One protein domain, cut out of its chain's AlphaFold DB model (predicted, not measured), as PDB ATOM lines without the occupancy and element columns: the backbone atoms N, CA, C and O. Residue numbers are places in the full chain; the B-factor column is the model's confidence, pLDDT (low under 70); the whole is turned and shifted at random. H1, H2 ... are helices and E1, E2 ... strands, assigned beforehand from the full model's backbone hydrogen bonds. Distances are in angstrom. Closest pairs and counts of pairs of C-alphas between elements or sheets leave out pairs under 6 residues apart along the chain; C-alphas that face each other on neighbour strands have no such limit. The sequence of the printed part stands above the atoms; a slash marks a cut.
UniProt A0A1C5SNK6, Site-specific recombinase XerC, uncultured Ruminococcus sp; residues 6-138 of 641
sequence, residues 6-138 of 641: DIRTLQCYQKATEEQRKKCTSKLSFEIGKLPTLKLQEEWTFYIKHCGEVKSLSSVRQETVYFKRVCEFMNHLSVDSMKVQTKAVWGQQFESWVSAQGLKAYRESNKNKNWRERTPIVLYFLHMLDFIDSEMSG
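This is residues 6 to 138 of the 641 residues of the protein "Site-specific recombinase XerC" of uncultured Ruminococcus sp (UniProt A0A1C5SNK6). Two pairs of antiparallel helices cross at close to a right angle: H3 and H4 are joined at one end and make a narrow V, and H6 packs across both of them, with H5 beside it. Short H1 packs at the joined end of H3 and H4 with H2 next to it, and a small strand hairpin, E1 and E2, lies between H5 and H6 along the chain. The printed part has 133 residues, with six named helices and two named strands in the order H1, H2, H3, H4, H5, E1, E2, H6; the class is mostly helix and the two-stranded sheet, E1 - E2, is antiparallel. The whole is compact, with a radius of gyration of the C-alphas of 15.5 A and spans of 41 by 41 by 31 A.

H1 is residues 11 to 15, 6.2 A long, with C-alpha 11 at (-44.154, -27.875, -48.059). H2 is residues 18 to 22, 6.1 A. H3, residues 38 to 54, measures 24.7 A and begins at C-alpha 38, (-25.457, -23.732, -62.321). H4, residues 57 to 77, is the longest helix, 30.5 A, with a kink of 33 degrees near residue 66. H5 is residues 87 to 100, 19.7 A. E1 is residues 106 to 108, 7.0 A, and E2 residues 116 to 118, 6.8 A. H6, residues 120 to 136, measures 23.8 A and ends at C-alpha 136, (-28.344, -40.110, -58.494).

H6 is the hub and touches three helices. It touches H5 at a shallow tilt of 23 degrees, opposite ways, the closest C-alphas being those of Lys 87 and Leu 129, 6.1 A apart. With residues 121 to 125 it touches residues 63 to 70 of H4, about perpendicular at 82 degrees; the C-alphas of Tyr 66 and Ile 121 are closest, 5.4 A. With residues 128 to 132 it touches residues 43 to 47 of H3, about perpendicular at 76 degrees; the C-alphas of Tyr 47 and Met 128 are closest, 6.4 A. H3 and H4 are close but not clearly touching, at a shallow tilt of 18 degrees, opposite ways; their closest C-alphas, of Gly 52 and Val 60, are 6.5 A apart. H1 touches residues 52 to 54 of H3, the C-alphas of Cys 12 and Gly 52 being closest at 5.0 A. H1 only just touches H4, with 3 pairs of C-alphas within 8 A, the closest those of Cys 12 and Leu 57, 5.1 A. H2 touches no helix. E1 and E2 form an antiparallel hairpin, with N 107 and O 117 within hydrogen-bond range at 2.8 A. In H1, H2, H3, H5 and H6 every O i to N i+4 pair is within hydrogen-bond range; in H4, 14 of 17 are.

The two C-alphas farthest apart, of Leu 38 and Lys 113, are 42.8 A apart. The printed part has no cut. The link from H2 to H3, residues 23 to 37, is long. The mean pLDDT of the printed part is 79.8; residues 24 to 27, 54, 109 to 116 and 133 to 138 are under 70.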
ATOM      1  N   ASP A   6     -37.613 -19.167 -51.136       86.94
ATOM      2  CA  ASP A   6     -38.301 -18.714 -49.923       86.94
ATOM      3  C   ASP A   6     -38.852 -19.933 -49.162       86.94
ATOM      4  O   ASP A   6     -39.572 -20.750 -49.726       86.94
ATOM      5  N   ILE A   7     -38.566 -20.059 -47.860       85.88
ATOM      6  CA  ILE A   7     -39.119 -21.144 -47.027       85.88
ATOM      7  C   ILE A   7     -40.651 -21.214 -47.125       85.88
ATOM      8  O   ILE A   7     -41.224 -22.296 -46.996       85.88
ATOM      9  N   ARG A   8     -41.332 -20.087 -47.369       83.44
ATOM     10  CA  ARG A   8     -42.794 -20.031 -47.513       83.44
ATOM     11  C   ARG A   8     -43.320 -20.835 -48.700       83.44
ATOM     12  O   ARG A   8     -44.477 -21.248 -48.664       83.44
ATOM     13  N   THR A   9     -42.496 -21.072 -49.721       83.44
ATOM     14  CA  THR A   9     -42.859 -21.908 -50.874       83.44
ATOM     15  C   THR A   9     -42.633 -23.399 -50.607       83.44
ATOM     16  O   THR A   9     -43.134 -24.235 -51.357       83.44
ATOM     17  N   LEU A  10     -41.944 -23.763 -49.518       82.06
ATOM     18  CA  LEU A  10     -41.675 -25.153 -49.150       82.06
ATOM     19  C   LEU A  10     -42.866 -25.807 -48.432       82.06
ATOM     20  O   LEU A  10     -43.578 -25.189 -47.633       82.06
ATOM     21  N   GLN A  11     -43.044 -27.115 -48.645       75.06
ATOM     22  CA  GLN A  11     -44.154 -27.875 -48.059       75.06
ATOM     23  C   GLN A  11     -44.179 -27.848 -46.521       75.06
ATOM     24  O   GLN A  11     -45.257 -27.880 -45.926       75.06
ATOM     25  N   CYS A  12     -43.027 -27.774 -45.850       78.00
ATOM     26  CA  CYS A  12     -42.949 -27.697 -44.391       78.00
ATOM     27  C   CYS A  12     -43.655 -26.452 -43.842       78.00
ATOM     28  O   CYS A  12     -44.234 -26.511 -42.758       78.00
ATOM     29  N   TYR A  13     -43.661 -25.343 -44.591       82.00
ATOM     30  CA  TYR A  13     -44.375 -24.123 -44.220       82.00
ATOM     31  C   TYR A  13     -45.887 -24.276 -44.428       82.00
ATOM     32  O   TYR A  13     -46.677 -23.951 -43.538       82.00
ATOM     33  N   GLN A  14     -46.293 -24.870 -45.556       80.38
ATOM     34  CA  GLN A  14     -47.697 -25.186 -45.851       80.38
ATOM     35  C   GLN A  14     -48.314 -26.158 -44.830       80.38
ATOM     36  O   GLN A  14     -49.507 -26.083 -44.553       80.38
ATOM     37  N   LYS A  15     -47.511 -27.034 -44.216       78.56
ATOM     38  CA  LYS A  15     -47.956 -28.003 -43.195       78.56
ATOM     39  C   LYS A  15     -47.866 -27.486 -41.750       78.56
ATOM     40  O   LYS A  15     -48.398 -28.134 -40.856       78.56
ATOM     41  N   ALA A  16     -47.185 -26.365 -41.506       79.75
ATOM     42  CA  ALA A  16     -46.991 -25.819 -40.164       79.75
ATOM     43  C   ALA A  16     -48.271 -25.173 -39.603       79.75
ATOM     44  O   ALA A  16     -49.046 -24.577 -40.355       79.75
ATOM     45  N   THR A  17     -48.463 -25.250 -38.283       84.19
ATOM     46  CA  THR A  17     -49.576 -24.579 -37.592       84.19
ATOM     47  C   THR A  17     -49.425 -23.059 -37.637       84.19
ATOM     48  O   THR A  17     -48.333 -22.526 -37.845       84.19
ATOM     49  N   GLU A  18     -50.517 -22.335 -37.407       79.88
ATOM     50  CA  GLU A  18     -50.512 -20.870 -37.433       79.88
ATOM     51  C   GLU A  18     -49.536 -20.267 -36.403       79.88
ATOM     52  O   GLU A  18     -48.805 -19.330 -36.715       79.88
ATOM     53  N   GLU A  19     -49.416 -20.870 -35.216       78.81
ATOM     54  CA  GLU A  19     -48.412 -20.496 -34.207       78.81
ATOM     55  C   GLU A  19     -46.968 -20.750 -34.665       78.81
ATOM     56  O   GLU A  19     -46.078 -19.931 -34.424       78.81
ATOM     57  N   GLN A  20     -46.711 -21.872 -35.345       78.69
ATOM     58  CA  GLN A  20     -45.388 -22.190 -35.895       78.69
ATOM     59  C   GLN A  20     -44.999 -21.218 -37.016       78.69
ATOM     60  O   GLN A  20     -43.837 -20.815 -37.099       78.69
ATOM     61  N   ARG A  21     -45.968 -20.795 -37.837       80.25
ATOM     62  CA  ARG A  21     -45.779 -19.768 -38.873       80.25
ATOM     63  C   ARG A  21     -45.551 -18.383 -38.264       80.25
ATOM     64  O   ARG A  21     -44.642 -17.685 -38.704       80.25
ATOM     65  N   LYS A  22     -46.281 -18.014 -37.201       76.19
ATOM     66  CA  LYS A  22     -46.083 -16.756 -36.445       76.19
ATOM     67  C   LYS A  22     -44.712 -16.669 -35.765       76.19
ATOM     68  O   LYS A  22     -44.186 -15.577 -35.609       76.19
ATOM     69  N   LYS A  23     -44.081 -17.797 -35.414       72.00
ATOM     70  CA  LYS A  23     -42.680 -17.841 -34.933       72.00
ATOM     71  C   LYS A  23     -41.637 -17.717 -36.062       72.00
ATOM     72  O   LYS A  23     -40.435 -17.700 -35.787       72.00
ATOM     73  N   CYS A  24     -42.069 -17.646 -37.322       68.94
ATOM     74  CA  CYS A  24     -41.245 -17.512 -38.524       68.94
ATOM     75  C   CYS A  24     -41.366 -16.087 -39.108       68.94
ATOM     76  O   CYS A  24     -41.834 -15.887 -40.228       68.94
ATOM     77  N   THR A  25     -41.007 -15.075 -38.312       57.72
ATOM     78  CA  THR A  25     -41.244 -13.645 -38.603       57.72
ATOM     79  C   THR A  25     -40.132 -12.937 -39.379       57.72
ATOM     80  O   THR A  25     -40.353 -11.825 -39.850       57.72
ATOM     81  N   SER A  26     -38.971 -13.562 -39.592       58.84
ATOM     82  CA  SER A  26     -37.878 -13.005 -40.401       58.84
ATOM     83  C   SER A  26     -37.665 -13.799 -41.696       58.84
ATOM     84  O   SER A  26     -37.701 -15.029 -41.700       58.84
ATOM     85  N   LYS A  27     -37.461 -13.092 -42.820       60.16
ATOM     86  CA  LYS A  27     -37.130 -13.689 -44.127       60.16
ATOM     87  C   LYS A  27     -35.797 -14.443 -44.021       60.16
ATOM     88  O   LYS A  27     -34.738 -13.826 -43.966       60.16
ATOM     89  N   LEU A  28     -35.859 -15.769 -44.013       71.44
ATOM     90  CA  LEU A  28     -34.711 -16.662 -44.152       71.44
ATOM     91  C   LEU A  28     -34.975 -17.539 -45.370       71.44
ATOM     92  O   LEU A  28     -35.663 -18.547 -45.279       71.44
ATOM     93  N   SER A  29     -34.498 -17.095 -46.523       84.94
ATOM     94  CA  SER A  29     -34.515 -17.848 -47.770       84.94
ATOM     95  C   SER A  29     -33.185 -18.573 -47.975       84.94
ATOM     96  O   SER A  29     -32.163 -18.213 -47.380       84.94
ATOM     97  N   PHE A  30     -33.184 -19.589 -48.833       89.75
ATOM     98  CA  PHE A  30     -31.952 -20.166 -49.360       89.75
ATOM     99  C   PHE A  30     -31.539 -19.367 -50.597       89.75
ATOM    100  O   PHE A  30     -32.246 -19.360 -51.601       89.75
ATOM    101  N   GLU A  31     -30.416 -18.660 -50.514       90.62
ATOM    102  CA  GLU A  31     -29.854 -17.877 -51.620       90.62
ATOM    103  C   GLU A  31     -29.050 -18.802 -52.542       90.62
ATOM    104  O   GLU A  31     -27.824 -18.878 -52.454       90.62
ATOM    105  N   ILE A  32     -29.757 -19.563 -53.380       90.94
ATOM    106  CA  ILE A  32     -29.173 -20.563 -54.284       90.94
ATOM    107  C   ILE A  32     -28.140 -19.932 -55.220       90.94
ATOM    108  O   ILE A  32     -27.081 -20.517 -55.432       90.94
ATOM    109  N   GLY A  33     -28.392 -18.708 -55.696       87.12
ATOM    110  CA  GLY A  33     -27.485 -17.969 -56.582       87.12
ATOM    111  C   GLY A  33     -26.082 -17.706 -56.013       87.12
ATOM    112  O   GLY A  33     -25.190 -17.336 -56.766       87.12
ATOM    113  N   LYS A  34     -25.848 -17.928 -54.710       89.38
ATOM    114  CA  LYS A  34     -24.511 -17.837 -54.094       89.38
ATOM    115  C   LYS A  34     -23.614 -19.049 -54.350       89.38
ATOM    116  O   LYS A  34     -22.451 -19.018 -53.952       89.38
ATOM    117  N   LEU A  35     -24.128 -20.122 -54.947       90.62
ATOM    118  CA  LEU A  35     -23.310 -21.259 -55.368       90.62
ATOM    119  C   LEU A  35     -22.620 -20.952 -56.709       90.62
ATOM    120  O   LEU A  35     -23.271 -20.397 -57.598       90.62
ATOM    121  N   PRO A  36     -21.342 -21.345 -56.881       87.62
ATOM    122  CA  PRO A  36     -20.501 -20.855 -57.976       87.62
ATOM    123  C   PRO A  36     -20.913 -21.351 -59.367       87.62
ATOM    124  O   PRO A  36     -20.561 -20.720 -60.358       87.62
ATOM    125  N   THR A  37     -21.656 -22.460 -59.470       88.38
ATOM    126  CA  THR A  37     -22.017 -23.069 -60.761       88.38
ATOM    127  C   THR A  37     -23.502 -23.402 -60.848       88.38
ATOM    128  O   THR A  37     -24.137 -23.755 -59.853       88.38
ATOM    129  N   LEU A  38     -24.059 -23.358 -62.066       85.31
ATOM    130  CA  LEU A  38     -25.457 -23.732 -62.321       85.31
ATOM    131  C   LEU A  38     -25.752 -25.171 -61.873       85.31
ATOM    132  O   LEU A  38     -26.815 -25.453 -61.332       85.31
ATOM    133  N   LYS A  39     -24.789 -26.080 -62.030       84.06
ATOM    134  CA  LYS A  39     -24.948 -27.485 -61.651       84.06
ATOM    135  C   LYS A  39     -25.071 -27.668 -60.134       84.06
ATOM    136  O   LYS A  39     -25.923 -28.429 -59.681       84.06
ATOM    137  N   LEU A  40     -24.289 -26.930 -59.343       87.00
ATOM    138  CA  LEU A  40     -24.441 -26.910 -57.886       87.00
ATOM    139  C   LEU A  40     -25.768 -26.277 -57.467       87.00
ATOM    140  O   LEU A  40     -26.405 -26.758 -56.531       87.00
ATOM    141  N   GLN A  41     -26.197 -25.221 -58.161       89.25
ATOM    142  CA  GLN A  41     -27.492 -24.585 -57.917       89.25
ATOM    143  C   GLN A  41     -28.650 -25.570 -58.124       89.25
ATOM    144  O   GLN A  41     -29.542 -25.638 -57.275       89.25
ATOM    145  N   GLU A  42     -28.616 -26.381 -59.187       83.94
ATOM    146  CA  GLU A  42     -29.582 -27.464 -59.424       83.94
ATOM    147  C   GLU A  42     -29.565 -28.496 -58.286       83.94
ATOM    148  O   GLU A  42     -30.595 -28.752 -57.659       83.94
ATOM    149  N   GLU A  43     -28.390 -29.060 -57.985       86.25
ATOM    150  CA  GLU A  43     -28.196 -30.117 -56.983       86.25
ATOM    151  C   GLU A  43     -28.702 -29.702 -55.587       86.25
ATOM    152  O   GLU A  43     -29.456 -30.433 -54.935       86.25
ATOM    153  N   TRP A  44     -28.348 -28.495 -55.143       89.75
ATOM    154  CA  TRP A  44     -28.803 -27.961 -53.859       89.75
ATOM    155  C   TRP A  44     -30.283 -27.566 -53.867       89.75
ATOM    156  O   TRP A  44     -30.950 -27.727 -52.843       89.75
ATOM    157  N   THR A  45     -30.829 -27.109 -54.999       86.12
ATOM    158  CA  THR A  45     -32.268 -26.817 -55.129       86.12
ATOM    159  C   THR A  45     -33.108 -28.065 -54.877       86.12
ATOM    160  O   THR A  45     -34.078 -28.004 -54.114       86.12
ATOM    161  N   PHE A  46     -32.724 -29.206 -55.459       81.81
ATOM    162  CA  PHE A  46     -33.412 -30.480 -55.229       81.81
ATOM    163  C   PHE A  46     -33.329 -30.913 -53.765       81.81
ATOM    164  O   PHE A  46     -34.358 -31.198 -53.146       81.81
ATOM    165  N   TYR A  47     -32.134 -30.871 -53.171       84.50
ATOM    166  CA  TYR A  47     -31.951 -31.244 -51.768       84.50
ATOM    167  C   TYR A  47     -32.753 -30.356 -50.802       84.50
ATOM    168  O   TYR A  47     -33.357 -30.854 -49.850       84.50
ATOM    169  N   ILE A  48     -32.802 -29.043 -51.039       85.81
ATOM    170  CA  ILE A  48     -33.546 -28.099 -50.191       85.81
ATOM    171  C   ILE A  48     -35.055 -28.329 -50.302       85.81
ATOM    172  O   ILE A  48     -35.747 -28.329 -49.277       85.81
ATOM    173  N   LYS A  49     -35.570 -28.590 -51.511       82.38
ATOM    174  CA  LYS A  49     -36.978 -28.964 -51.711       82.38
ATOM    175  C   LYS A  49     -37.307 -30.265 -50.972       82.38
ATOM    176  O   LYS A  49     -38.268 -30.276 -50.201       82.38
ATOM    177  N   HIS A  50     -36.448 -31.283 -51.069       78.75
ATOM    178  CA  HIS A  50     -36.577 -32.532 -50.309       78.75
ATOM    179  C   HIS A  50     -36.576 -32.304 -48.786       78.75
ATOM    180  O   HIS A  50     -37.424 -32.830 -48.064       78.75
ATOM    181  N   CYS A  51     -35.676 -31.459 -48.269       77.12
ATOM    182  CA  CYS A  51     -35.658 -31.089 -46.849       77.12
ATOM    183  C   CYS A  51     -36.978 -30.433 -46.415       77.12
ATOM    184  O   CYS A  51     -37.497 -30.754 -45.344       77.12
ATOM    185  N   GLY A  52     -37.548 -29.573 -47.264       76.44
ATOM    186  CA  GLY A  52     -38.867 -28.971 -47.073       76.44
ATOM    187  C   GLY A  52     -40.023 -29.976 -47.029       76.44
ATOM    188  O   GLY A  52     -41.077 -29.669 -46.477       76.44
ATOM    189  N   GLU A  53     -39.856 -31.179 -47.570       72.56
ATOM    190  CA  GLU A  53     -40.879 -32.229 -47.549       72.56
ATOM    191  C   GLU A  53     -40.791 -33.111 -46.301       72.56
ATOM    192  O   GLU A  53     -41.832 -33.471 -45.735       72.56
ATOM    193  N   VAL A  54     -39.565 -33.442 -45.878       69.38
ATOM    194  CA  VAL A  54     -39.292 -34.477 -44.863       69.38
ATOM    195  C   VAL A  54     -38.968 -33.934 -43.470       69.38
ATOM    196  O   VAL A  54     -39.092 -34.671 -42.491       69.38
ATOM    197  N   LYS A  55     -38.566 -32.664 -43.343       75.94
ATOM    198  CA  LYS A  55     -38.181 -32.049 -42.060       75.94
ATOM    199  C   LYS A  55     -39.238 -31.062 -41.558       75.94
ATOM    200  O   LYS A  55     -40.081 -30.563 -42.303       75.94
ATOM    201  N   SER A  56     -39.199 -30.769 -40.257       81.12
ATOM    202  CA  SER A  56     -40.063 -29.753 -39.649       81.12
ATOM    203  C   SER A  56     -39.664 -28.340 -40.086       81.12
ATOM    204  O   SER A  56     -38.496 -28.074 -40.377       81.12
ATOM    205  N   LEU A  57     -40.615 -27.397 -40.047       81.88
ATOM    206  CA  LEU A  57     -40.355 -25.988 -40.374       81.88
ATOM    207  C   LEU A  57     -39.212 -25.390 -39.529       81.88
ATOM    208  O   LEU A  57     -38.401 -24.626 -40.041       81.88
ATOM    209  N   SER A  58     -39.110 -25.760 -38.246       79.44
ATOM    210  CA  SER A  58     -38.030 -25.295 -37.366       79.44
ATOM    211  C   SER A  58     -36.655 -25.824 -37.779       79.44
ATOM    212  O   SER A  58     -35.682 -25.072 -37.727       79.44
ATOM    213  N   SER A  59     -36.576 -27.081 -38.225       80.62
ATOM    214  CA  SER A  59     -35.334 -27.692 -38.709       80.62
ATOM    215  C   SER A  59     -34.877 -27.049 -40.017       80.62
ATOM    216  O   SER A  59     -33.728 -26.632 -40.118       80.62
ATOM    217  N   VAL A  60     -35.783 -26.887 -40.990       83.81
ATOM    218  CA  VAL A  60     -35.471 -26.246 -42.283       83.81
ATOM    219  C   VAL A  60     -35.051 -24.787 -42.086       83.81
ATOM    220  O   VAL A  60     -34.118 -24.311 -42.729       83.81
ATOM    221  N   ARG A  61     -35.664 -24.081 -41.126       85.19
ATOM    222  CA  ARG A  61     -35.240 -22.725 -40.757       85.19
ATOM    223  C   ARG A  61     -33.790 -22.692 -40.283       85.19
ATOM    224  O   ARG A  61     -33.042 -21.811 -40.692       85.19
ATOM    225  N   GLN A  62     -33.385 -23.636 -39.435       83.00
ATOM    226  CA  GLN A  62     -32.010 -23.719 -38.941       83.00
ATOM    227  C   GLN A  62     -31.012 -24.030 -40.070       83.00
ATOM    228  O   GLN A  62     -29.897 -23.509 -40.070       83.00
ATOM    229  N   GLU A  63     -31.433 -24.803 -41.071       88.19
ATOM    230  CA  GLU A  63     -30.611 -25.176 -42.226       88.19
ATOM    231  C   GLU A  63     -30.258 -24.004 -43.145       88.19
ATOM    232  O   GLU A  63     -29.209 -24.048 -43.780       88.19
ATOM    233  N   THR A  64     -31.030 -22.911 -43.151       88.12
ATOM    234  CA  THR A  64     -30.645 -21.691 -43.894       88.12
ATOM    235  C   THR A  64     -29.323 -21.094 -43.416       88.12
ATOM    236  O   THR A  64     -28.562 -20.549 -44.214       88.12
ATOM    237  N   VAL A  65     -29.009 -21.228 -42.123       86.62
ATOM    238  CA  VAL A  65     -27.739 -20.763 -41.548       86.62
ATOM    239  C   VAL A  65     -26.591 -21.669 -41.990       86.62
ATOM    240  O   VAL A  65     -25.515 -21.180 -42.328       86.62
ATOM    241  N   TYR A  66     -26.823 -22.983 -42.030       90.12
ATOM    242  CA  TYR A  66     -25.827 -23.952 -42.488       90.12
ATOM    243  C   TYR A  66     -25.558 -23.815 -43.985       90.12
ATOM    244  O   TYR A  66     -24.402 -23.826 -44.397       90.12
ATOM    245  N   PHE A  67     -26.601 -23.598 -44.786       91.56
ATOM    246  CA  PHE A  67     -26.478 -23.415 -46.226       91.56
ATOM    247  C   PHE A  67     -25.623 -22.198 -46.598       91.56
ATOM    248  O   PHE A  67     -24.793 -22.294 -47.493       91.56
ATOM    249  N   LYS A  68     -25.726 -21.080 -45.864       90.06
ATOM    250  CA  LYS A  68     -24.843 -19.917 -46.085       90.06
ATOM    251  C   LYS A  68     -23.359 -20.284 -45.975       90.06
ATOM    252  O   LYS A  68     -22.568 -19.889 -46.825       90.06
ATOM    253  N   ARG A  69     -22.998 -21.090 -44.971       90.06
ATOM    254  CA  ARG A  69     -21.625 -21.582 -44.772       90.06
ATOM    255  C   ARG A  69     -21.202 -22.582 -45.840       90.06
ATOM    256  O   ARG A  69     -20.054 -22.577 -46.262       90.06
ATOM    257  N   VAL A  70     -22.129 -23.410 -46.311       90.50
ATOM    258  CA  VAL A  70     -21.887 -24.275 -47.469       90.50
ATOM    259  C   VAL A  70     -21.561 -23.431 -48.702       90.50
ATOM    260  O   VAL A  70     -20.582 -23.732 -49.374       90.50
ATOM    261  N   CYS A  71     -22.304 -22.357 -48.989       90.88
ATOM    262  CA  CYS A  71     -21.985 -21.485 -50.124       90.88
ATOM    263  C   CYS A  71     -20.582 -20.871 -50.000       90.88
ATOM    264  O   CYS A  71     -19.842 -20.852 -50.979       90.88
ATOM    265  N   GLU A  72     -20.185 -20.410 -48.808       91.00
ATOM    266  CA  GLU A  72     -18.821 -19.914 -48.550       91.00
ATOM    267  C   GLU A  72     -17.758 -20.986 -48.849       91.00
ATOM    268  O   GLU A  72     -16.776 -20.709 -49.536       91.00
ATOM    269  N   PHE A  73     -17.982 -22.221 -48.394       92.25
ATOM    270  CA  PHE A  73     -17.089 -23.349 -48.654       92.25
ATOM    271  C   PHE A  73     -16.985 -23.690 -50.146       92.25
ATOM    272  O   PHE A  73     -15.882 -23.838 -50.670       92.25
ATOM    273  N   MET A  74     -18.117 -23.779 -50.848       90.19
ATOM    274  CA  MET A  74     -18.141 -24.140 -52.269       90.19
ATOM    275  C   MET A  74     -17.449 -23.086 -53.141       90.19
ATOM    276  O   MET A  74     -16.757 -23.446 -54.091       90.19
ATOM    277  N   ASN A  75     -17.566 -21.799 -52.793       86.94
ATOM    278  CA  ASN A  75     -16.862 -20.717 -53.491       86.94
ATOM    279  C   ASN A  75     -15.336 -20.757 -53.294       86.94
ATOM    280  O   ASN A  75     -14.608 -20.263 -54.148       86.94
ATOM    281  N   HIS A  76     -14.838 -21.366 -52.213       84.81
ATOM    282  CA  HIS A  76     -13.398 -21.523 -51.975       84.81
ATOM    283  C   HIS A  76     -12.774 -22.659 -52.812       84.81
ATOM    284  O   HIS A  76     -11.562 -22.680 -53.018       84.81
ATOM    285  N   LEU A  77     -13.566 -23.636 -53.265       80.50
ATOM    286  CA  LEU A  77     -13.057 -24.850 -53.917       80.50
ATOM    287  C   LEU A  77     -13.207 -24.873 -55.442       80.50
ATOM    288  O   LEU A  77     -12.631 -25.753 -56.072       80.50
ATOM    289  N   SER A  78     -13.958 -23.935 -56.031       71.06
ATOM    290  CA  SER A  78     -14.163 -23.822 -57.488       71.06
ATOM    291  C   SER A  78     -14.512 -25.155 -58.172       71.06
ATOM    292  O   SER A  78     -13.946 -25.499 -59.205       71.06
ATOM    293  N   VAL A  79     -15.431 -25.930 -57.585       82.56
ATOM    294  CA  VAL A  79     -15.896 -27.206 -58.154       82.56
ATOM    295  C   VAL A  79     -17.203 -27.044 -58.923       82.56
ATOM    296  O   VAL A  79     -18.084 -26.282 -58.523       82.56
ATOM    297  N   ASP A  80     -17.365 -27.835 -59.984       81.44
ATOM    298  CA  ASP A  80     -18.561 -27.770 -60.822       81.44
ATOM    299  C   ASP A  80     -19.744 -28.575 -60.276       81.44
ATOM    300  O   ASP A  80     -20.883 -28.230 -60.563       81.44
ATOM    301  N   SER A  81     -19.517 -29.631 -59.491       83.19
ATOM    302  CA  SER A  81     -20.568 -30.528 -58.986       83.19
ATOM    303  C   SER A  81     -20.144 -31.185 -57.677       83.19
ATOM    304  O   SER A  81     -18.955 -31.416 -57.447       83.19
ATOM    305  N   MET A  82     -21.107 -31.583 -56.845       82.25
ATOM    306  CA  MET A  82     -20.831 -32.392 -55.653       82.25
ATOM    307  C   MET A  82     -20.323 -33.805 -55.980       82.25
ATOM    308  O   MET A  82     -19.863 -34.511 -55.088       82.25
ATOM    309  N   LYS A  83     -20.363 -34.231 -57.247       77.19
ATOM    310  CA  LYS A  83     -19.946 -35.573 -57.691       77.19
ATOM    311  C   LYS A  83     -18.465 -35.724 -58.006       77.19
ATOM    312  O   LYS A  83     -18.026 -36.824 -58.322       77.19
ATOM    313  N   VAL A  84     -17.699 -34.638 -57.976       81.69
ATOM    314  CA  VAL A  84     -16.289 -34.664 -58.402       81.69
ATOM    315  C   VAL A  84     -15.398 -35.520 -57.492       81.69
ATOM    316  O   VAL A  84     -14.296 -35.884 -57.886       81.69
ATOM    317  N   GLN A  85     -15.868 -35.870 -56.291       83.31
ATOM    318  CA  GLN A  85     -15.132 -36.685 -55.328       83.31
ATOM    319  C   GLN A  85     -16.074 -37.436 -54.375       83.31
ATOM    320  O   GLN A  85     -17.272 -37.166 -54.307       83.31
ATOM    321  N   THR A  86     -15.528 -38.401 -53.632       80.38
ATOM    322  CA  THR A  86     -16.314 -39.283 -52.757       80.38
ATOM    323  C   THR A  86     -16.799 -38.575 -51.489       80.38
ATOM    324  O   THR A  86     -16.164 -37.640 -50.996       80.38
ATOM    325  N   LYS A  87     -17.885 -39.084 -50.887       79.00
ATOM    326  CA  LYS A  87     -18.417 -38.596 -49.602       79.00
ATOM    327  C   LYS A  87     -17.357 -38.519 -48.498       79.00
ATOM    328  O   LYS A  87     -17.374 -37.584 -47.701       79.00
ATOM    329  N   ALA A  88     -16.444 -39.490 -48.434       79.88
ATOM    330  CA  ALA A  88     -15.381 -39.513 -47.428       79.88
ATOM    331  C   ALA A  88     -14.418 -38.325 -47.593       79.88
ATOM    332  O   ALA A  88     -14.120 -37.641 -46.615       79.88
ATOM    333  N   VAL A  89     -14.007 -38.042 -48.834       85.38
ATOM    334  CA  VAL A  89     -13.124 -36.913 -49.169       85.38
ATOM    335  C   VAL A  89     -13.832 -35.584 -48.904       85.38
ATOM    336  O   VAL A  89     -13.279 -34.717 -48.228       85.38
ATOM    337  N   TRP A  90     -15.089 -35.455 -49.339       90.12
ATOM    338  CA  TRP A  90     -15.912 -34.280 -49.056       90.12
ATOM    339  C   TRP A  90     -16.086 -34.022 -47.559       90.12
ATOM    340  O   TRP A  90     -15.946 -32.887 -47.104       90.12
ATOM    341  N   GLY A  91     -16.379 -35.073 -46.788       85.12
ATOM    342  CA  GLY A  91     -16.547 -34.985 -45.342       85.12
ATOM    343  C   GLY A  91     -15.289 -34.466 -44.652       85.12
ATOM    344  O   GLY A  91     -15.375 -33.534 -43.858       85.12
ATOM    345  N   GLN A  92     -14.120 -35.004 -45.004       87.06
ATOM    346  CA  GLN A  92     -12.846 -34.583 -44.418       87.06
ATOM    347  C   GLN A  92     -12.488 -33.130 -44.771       87.06
ATOM    348  O   GLN A  92     -12.060 -32.371 -43.897       87.06
ATOM    349  N   GLN A  93     -12.685 -32.722 -46.029       90.94
ATOM    350  CA  GLN A  93     -12.423 -31.347 -46.468       90.94
ATOM    351  C   GLN A  93     -13.348 -30.344 -45.774       90.94
ATOM    352  O   GLN A  93     -12.881 -29.324 -45.267       90.94
ATOM    353  N   PHE A  94     -14.645 -30.651 -45.695       92.00
ATOM    354  CA  PHE A  94     -15.612 -29.764 -45.057       92.00
ATOM    355  C   PHE A  94     -15.390 -29.666 -43.544       92.00
ATOM    356  O   PHE A  94     -15.409 -28.569 -42.996       92.00
ATOM    357  N   GLU A  95     -15.107 -30.777 -42.857       90.75
ATOM    358  CA  GLU A  95     -14.767 -30.764 -41.426       90.75
ATOM    359  C   GLU A  95     -13.518 -29.920 -41.128       90.75
ATOM    360  O   GLU A  95     -13.496 -29.153 -40.157       90.75
ATOM    361  N   SER A  96     -12.497 -30.032 -41.981       90.00
ATOM    362  CA  SER A  96     -11.261 -29.252 -41.865       90.00
ATOM    363  C   SER A  96     -11.528 -27.763 -42.088       90.00
ATOM    364  O   SER A  96     -11.085 -26.931 -41.296       90.00
ATOM    365  N   TRP A  97     -12.323 -27.421 -43.106       93.56
ATOM    366  CA  TRP A  97     -12.703 -26.040 -43.395       93.56
ATOM    367  C   TRP A  97     -13.556 -25.423 -42.280       93.56
ATOM    368  O   TRP A  97     -13.255 -24.324 -41.824       93.56
ATOM    369  N   VAL A  98     -14.561 -26.142 -41.766       89.19
ATOM    370  CA  VAL A  98     -15.392 -25.687 -40.633       89.19
ATOM    371  C   VAL A  98     -14.515 -25.372 -39.417       89.19
ATOM    372  O   VAL A  98     -14.701 -24.334 -38.780       89.19
ATOM    373  N   SER A  99     -13.528 -26.225 -39.133       88.31
ATOM    374  CA  SER A  99     -12.574 -26.010 -38.037       88.31
ATOM    375  C   SER A  99     -11.691 -24.776 -38.267       88.31
ATOM    376  O   SER A  99     -11.475 -24.001 -37.336       88.31
ATOM    377  N   ALA A 100     -11.240 -24.542 -39.503       88.06
ATOM    378  CA  ALA A 100     -10.445 -23.370 -39.878       88.06
ATOM    379  C   ALA A 100     -11.224 -22.043 -39.775       88.06
ATOM    380  O   ALA A 100     -10.631 -21.005 -39.501       88.06
ATOM    381  N   GLN A 101     -12.553 -22.071 -39.923       86.44
ATOM    382  CA  GLN A 101     -13.432 -20.908 -39.715       86.44
ATOM    383  C   GLN A 101     -13.748 -20.632 -38.227       86.44
ATOM    384  O   GLN A 101     -14.633 -19.836 -37.912       86.44
ATOM    385  N   GLY A 102     -13.074 -21.315 -37.293       82.81
ATOM    386  CA  GLY A 102     -13.290 -21.164 -35.850       82.81
ATOM    387  C   GLY A 102     -14.570 -21.828 -35.328       82.81
ATOM    388  O   GLY A 102     -14.964 -21.600 -34.183       82.81
ATOM    389  N   LEU A 103     -15.235 -22.658 -36.139       84.50
ATOM    390  CA  LEU A 103     -16.420 -23.417 -35.742       84.50
ATOM    391  C   LEU A 103     -16.029 -24.828 -35.295       84.50
ATOM    392  O   LEU A 103     -15.103 -25.448 -35.806       84.50
ATOM    393  N   LYS A 104     -16.783 -25.391 -34.350       83.00
ATOM    394  CA  LYS A 104     -16.562 -26.776 -33.922       83.00
ATOM    395  C   LYS A 104     -17.133 -27.740 -34.970       83.00
ATOM    396  O   LYS A 104     -18.349 -27.809 -35.139       83.00
ATOM    397  N   ALA A 105     -16.282 -28.526 -35.633       81.06
ATOM    398  CA  ALA A 105     -16.726 -29.649 -36.473       81.06
ATOM    399  C   ALA A 105     -17.303 -30.807 -35.634       81.06
ATOM    400  O   ALA A 105     -18.193 -31.535 -36.077       81.06
ATOM    401  N   TYR A 106     -16.850 -30.919 -34.381       82.38
ATOM    402  CA  TYR A 106     -17.281 -31.930 -33.421       82.38
ATOM    403  C   TYR A 106     -17.690 -31.304 -32.083       82.38
ATOM    404  O   TYR A 106     -17.062 -30.358 -31.608       82.38
ATOM    405  N   ARG A 107     -18.721 -31.855 -31.444       76.75
ATOM    406  CA  ARG A 107     -19.150 -31.534 -30.074       76.75
ATOM    407  C   ARG A 107     -19.080 -32.777 -29.193       76.75
ATOM    408  O   ARG A 107     -19.126 -33.894 -29.699       76.75
ATOM    409  N   GLU A 108     -18.992 -32.593 -27.884       72.44
ATOM    410  CA  GLU A 108     -19.120 -33.707 -26.942       72.44
ATOM    411  C   GLU A 108     -20.530 -34.301 -27.016       72.44
ATOM    412  O   GLU A 108     -21.521 -33.571 -27.134       72.44
ATOM    413  N   SER A 109     -20.621 -35.631 -27.006       64.31
ATOM    414  CA  SER A 109     -21.906 -36.318 -27.002       64.31
ATOM    415  C   SER A 109     -22.622 -36.096 -25.672       64.31
ATOM    416  O   SER A 109     -22.082 -36.375 -24.602       64.31
ATOM    417  N   ASN A 110     -23.896 -35.704 -25.743       57.50
ATOM    418  CA  ASN A 110     -24.764 -35.603 -24.567       57.50
ATOM    419  C   ASN A 110     -25.055 -36.972 -23.921       57.50
ATOM    420  O   ASN A 110     -25.546 -37.019 -22.797       57.50
ATOM    421  N   LYS A 111     -24.791 -38.080 -24.631       56.56
ATOM    422  CA  LYS A 111     -25.052 -39.450 -24.163       56.56
ATOM    423  C   LYS A 111     -23.807 -40.149 -23.621       56.56
ATOM    424  O   LYS A 111     -23.941 -41.038 -22.789       56.56
ATOM    425  N   ASN A 112     -22.612 -39.777 -24.082       55.78
ATOM    426  CA  ASN A 112     -21.360 -40.381 -23.630       55.78
ATOM    427  C   ASN A 112     -20.210 -39.364 -23.700       55.78
ATOM    428  O   ASN A 112     -19.725 -39.052 -24.784       55.78
ATOM    429  N   LYS A 113     -19.745 -38.871 -22.545       55.72
ATOM    430  CA  LYS A 113     -18.740 -37.791 -22.458       55.72
ATOM    431  C   LYS A 113     -17.398 -38.120 -23.137       55.72
ATOM    432  O   LYS A 113     -16.655 -37.206 -23.470       55.72
ATOM    433  N   ASN A 114     -17.116 -39.399 -23.407       51.78
ATOM    434  CA  ASN A 114     -15.895 -39.845 -24.089       51.78
ATOM    435  C   ASN A 114     -16.009 -39.895 -25.625       51.78
ATOM    436  O   ASN A 114     -15.042 -40.253 -26.293       51.78
ATOM    437  N   TRP A 115     -17.171 -39.570 -26.202       44.62
ATOM    438  CA  TRP A 115     -17.414 -39.641 -27.645       44.62
ATOM    439  C   TRP A 115     -17.704 -38.259 -28.232       44.62
ATOM    440  O   TRP A 115     -18.488 -37.478 -27.691       44.62
ATOM    441  N   ARG A 116     -17.076 -37.964 -29.373       66.69
ATOM    442  CA  ARG A 116     -17.287 -36.732 -30.136       66.69
ATOM    443  C   ARG A 116     -18.298 -36.986 -31.252       66.69
ATOM    444  O   ARG A 116     -18.105 -37.870 -32.080       66.69
ATOM    445  N   GLU A 117     -19.365 -36.201 -31.285       74.75
ATOM    446  CA  GLU A 117     -20.370 -36.215 -32.350       74.75
ATOM    447  C   GLU A 117     -20.107 -35.080 -33.338       74.75
ATOM    448  O   GLU A 117     -19.759 -33.968 -32.939       74.75
ATOM    449  N   ARG A 118     -20.329 -35.330 -34.631       81.38
ATOM    450  CA  ARG A 118     -20.312 -34.282 -35.659       81.38
ATOM    451  C   ARG A 118     -21.366 -33.219 -35.352       81.38
ATOM    452  O   ARG A 118     -22.485 -33.539 -34.943       81.38
ATOM    453  N   THR A 119     -21.026 -31.950 -35.545       82.75
ATOM    454  CA  THR A 119     -21.981 -30.858 -35.329       82.75
ATOM    455  C   THR A 119     -23.064 -30.830 -36.415       82.75
ATOM    456  O   THR A 119     -22.863 -31.356 -37.511       82.75
ATOM    457  N   PRO A 120     -24.235 -30.215 -36.146       80.94
ATOM    458  CA  PRO A 120     -25.348 -30.193 -37.099       80.94
ATOM    459  C   PRO A 120     -25.006 -29.639 -38.489       80.94
ATOM    460  O   PRO A 120     -25.576 -30.100 -39.469       80.94
ATOM    461  N   ILE A 121     -24.056 -28.701 -38.593       84.31
ATOM    462  CA  ILE A 121     -23.580 -28.169 -39.879       84.31
ATOM    463  C   ILE A 121     -22.841 -29.231 -40.706       84.31
ATOM    464  O   ILE A 121     -23.090 -29.356 -41.903       84.31
ATOM    465  N   VAL A 122     -21.996 -30.048 -40.066       83.25
ATOM    466  CA  VAL A 122     -21.293 -31.163 -40.722       83.25
ATOM    467  C   VAL A 122     -22.298 -32.232 -41.147       83.25
ATOM    468  O   VAL A 122     -22.255 -32.708 -42.277       83.25
ATOM    469  N   LEU A 123     -23.253 -32.568 -40.275       81.31
ATOM    470  CA  LEU A 123     -24.317 -33.522 -40.603       81.31
ATOM    471  C   LEU A 123     -25.198 -33.032 -41.760       81.31
ATOM    472  O   LEU A 123     -25.546 -33.823 -42.627       81.31
ATOM    473  N   TYR A 124     -25.520 -31.738 -41.810       84.62
ATOM    474  CA  TYR A 124     -26.303 -31.147 -42.895       84.62
ATOM    475  C   TYR A 124     -25.634 -31.327 -44.264       84.62
ATOM    476  O   TYR A 124     -26.305 -31.724 -45.218       84.62
ATOM    477  N   PHE A 125     -24.321 -31.094 -44.343       87.38
ATOM    478  CA  PHE A 125     -23.538 -31.284 -45.564       87.38
ATOM    479  C   PHE A 125     -23.410 -32.766 -45.945       87.38
ATOM    480  O   PHE A 125     -23.622 -33.133 -47.097       87.38
ATOM    481  N   LEU A 126     -23.157 -33.649 -44.973       81.50
ATOM    482  CA  LEU A 126     -23.095 -35.092 -45.223       81.50
ATOM    483  C   LEU A 126     -24.439 -35.677 -45.675       81.50
ATOM    484  O   LEU A 126     -24.446 -36.537 -46.548       81.50
ATOM    485  N   HIS A 127     -25.560 -35.204 -45.126       81.88
ATOM    486  CA  HIS A 127     -26.896 -35.613 -45.567       81.88
ATOM    487  C   HIS A 127     -27.196 -35.175 -47.000       81.88
ATOM    488  O   HIS A 127     -27.929 -35.865 -47.701       81.88
ATOM    489  N   MET A 128     -26.634 -34.049 -47.442       84.50
ATOM    490  CA  MET A 128     -26.729 -33.629 -48.834       84.50
ATOM    491  C   MET A 128     -25.943 -34.576 -49.745       84.50
ATOM    492  O   MET A 128     -26.470 -35.025 -50.755       84.50
ATOM    493  N   LEU A 129     -24.724 -34.954 -49.353       81.69
ATOM    494  CA  LEU A 129     -23.941 -35.950 -50.089       81.69
ATOM    495  C   LEU A 129     -24.654 -37.304 -50.132       81.69
ATOM    496  O   LEU A 129     -24.725 -37.914 -51.189       81.69
ATOM    497  N   ASP A 130     -25.252 -37.730 -49.016       74.69
ATOM    498  CA  ASP A 130     -26.097 -38.928 -48.965       74.69
ATOM    499  C   ASP A 130     -27.319 -38.814 -49.878       74.69
ATOM    500  O   ASP A 130     -27.717 -39.790 -50.508       74.69
ATOM    501  N   PHE A 131     -27.923 -37.629 -49.963       72.31
ATOM    502  CA  PHE A 131     -29.043 -37.363 -50.855       72.31
ATOM    503  C   PHE A 131     -28.620 -37.426 -52.324       72.31
ATOM    504  O   PHE A 131     -29.303 -38.077 -53.108       72.31
ATOM    505  N   ILE A 132     -27.484 -36.836 -52.697       70.12
ATOM    506  CA  ILE A 132     -26.959 -36.904 -54.066       70.12
ATOM    507  C   ILE A 132     -26.549 -38.324 -54.426       70.12
ATOM    508  O   ILE A 132     -26.925 -38.809 -55.494       70.12
ATOM    509  N   ASP A 133     -25.866 -39.025 -53.523       62.31
ATOM    510  CA  ASP A 133     -25.538 -40.434 -53.704       62.31
ATOM    511  C   ASP A 133     -26.818 -41.285 -53.806       62.31
ATOM    512  O   ASP A 133     -26.857 -42.226 -54.595       62.31
ATOM    513  N   SER A 134     -27.901 -40.959 -53.086       56.81
ATOM    514  CA  SER A 134     -29.169 -41.711 -53.087       56.81
ATOM    515  C   SER A 134     -30.090 -41.408 -54.278       56.81
ATOM    516  O   SER A 134     -30.697 -42.344 -54.804       56.81
ATOM    517  N   GLU A 135     -30.260 -40.149 -54.687       52.62
ATOM    518  CA  GLU A 135     -31.096 -39.775 -55.839       52.62
ATOM    519  C   GLU A 135     -30.401 -40.098 -57.161       52.62
ATOM    520  O   GLU A 135     -31.047 -40.564 -58.099       52.62
ATOM    521  N   MET A 136     -29.078 -39.935 -57.237       45.81
ATOM    522  CA  MET A 136     -28.344 -40.110 -58.494       45.81
ATOM    523  C   MET A 136     -27.782 -41.522 -58.703       45.81
ATOM    524  O   MET A 136     -27.287 -41.811 -59.790       45.81
ATOM    525  N   SER A 137     -27.914 -42.430 -57.726       47.84
ATOM    526  CA  SER A 137     -27.604 -43.862 -57.898       47.84
ATOM    527  C   SER A 137     -28.811 -44.731 -58.274       47.84
ATOM    528  O   SER A 137     -28.658 -45.943 -58.440       47.84
ATOM    529  N   GLY A 138     -30.015 -44.151 -58.393       55.84
ATOM    530  CA  GLY A 138     -31.238 -44.909 -58.679       55.84
ATOM    531  C   GLY A 138     -31.615 -45.905 -57.577       55.84
ATOM    532  O   GLY A 138     -32.280 -46.903 -57.852       55.84
TER     533      GLY A 138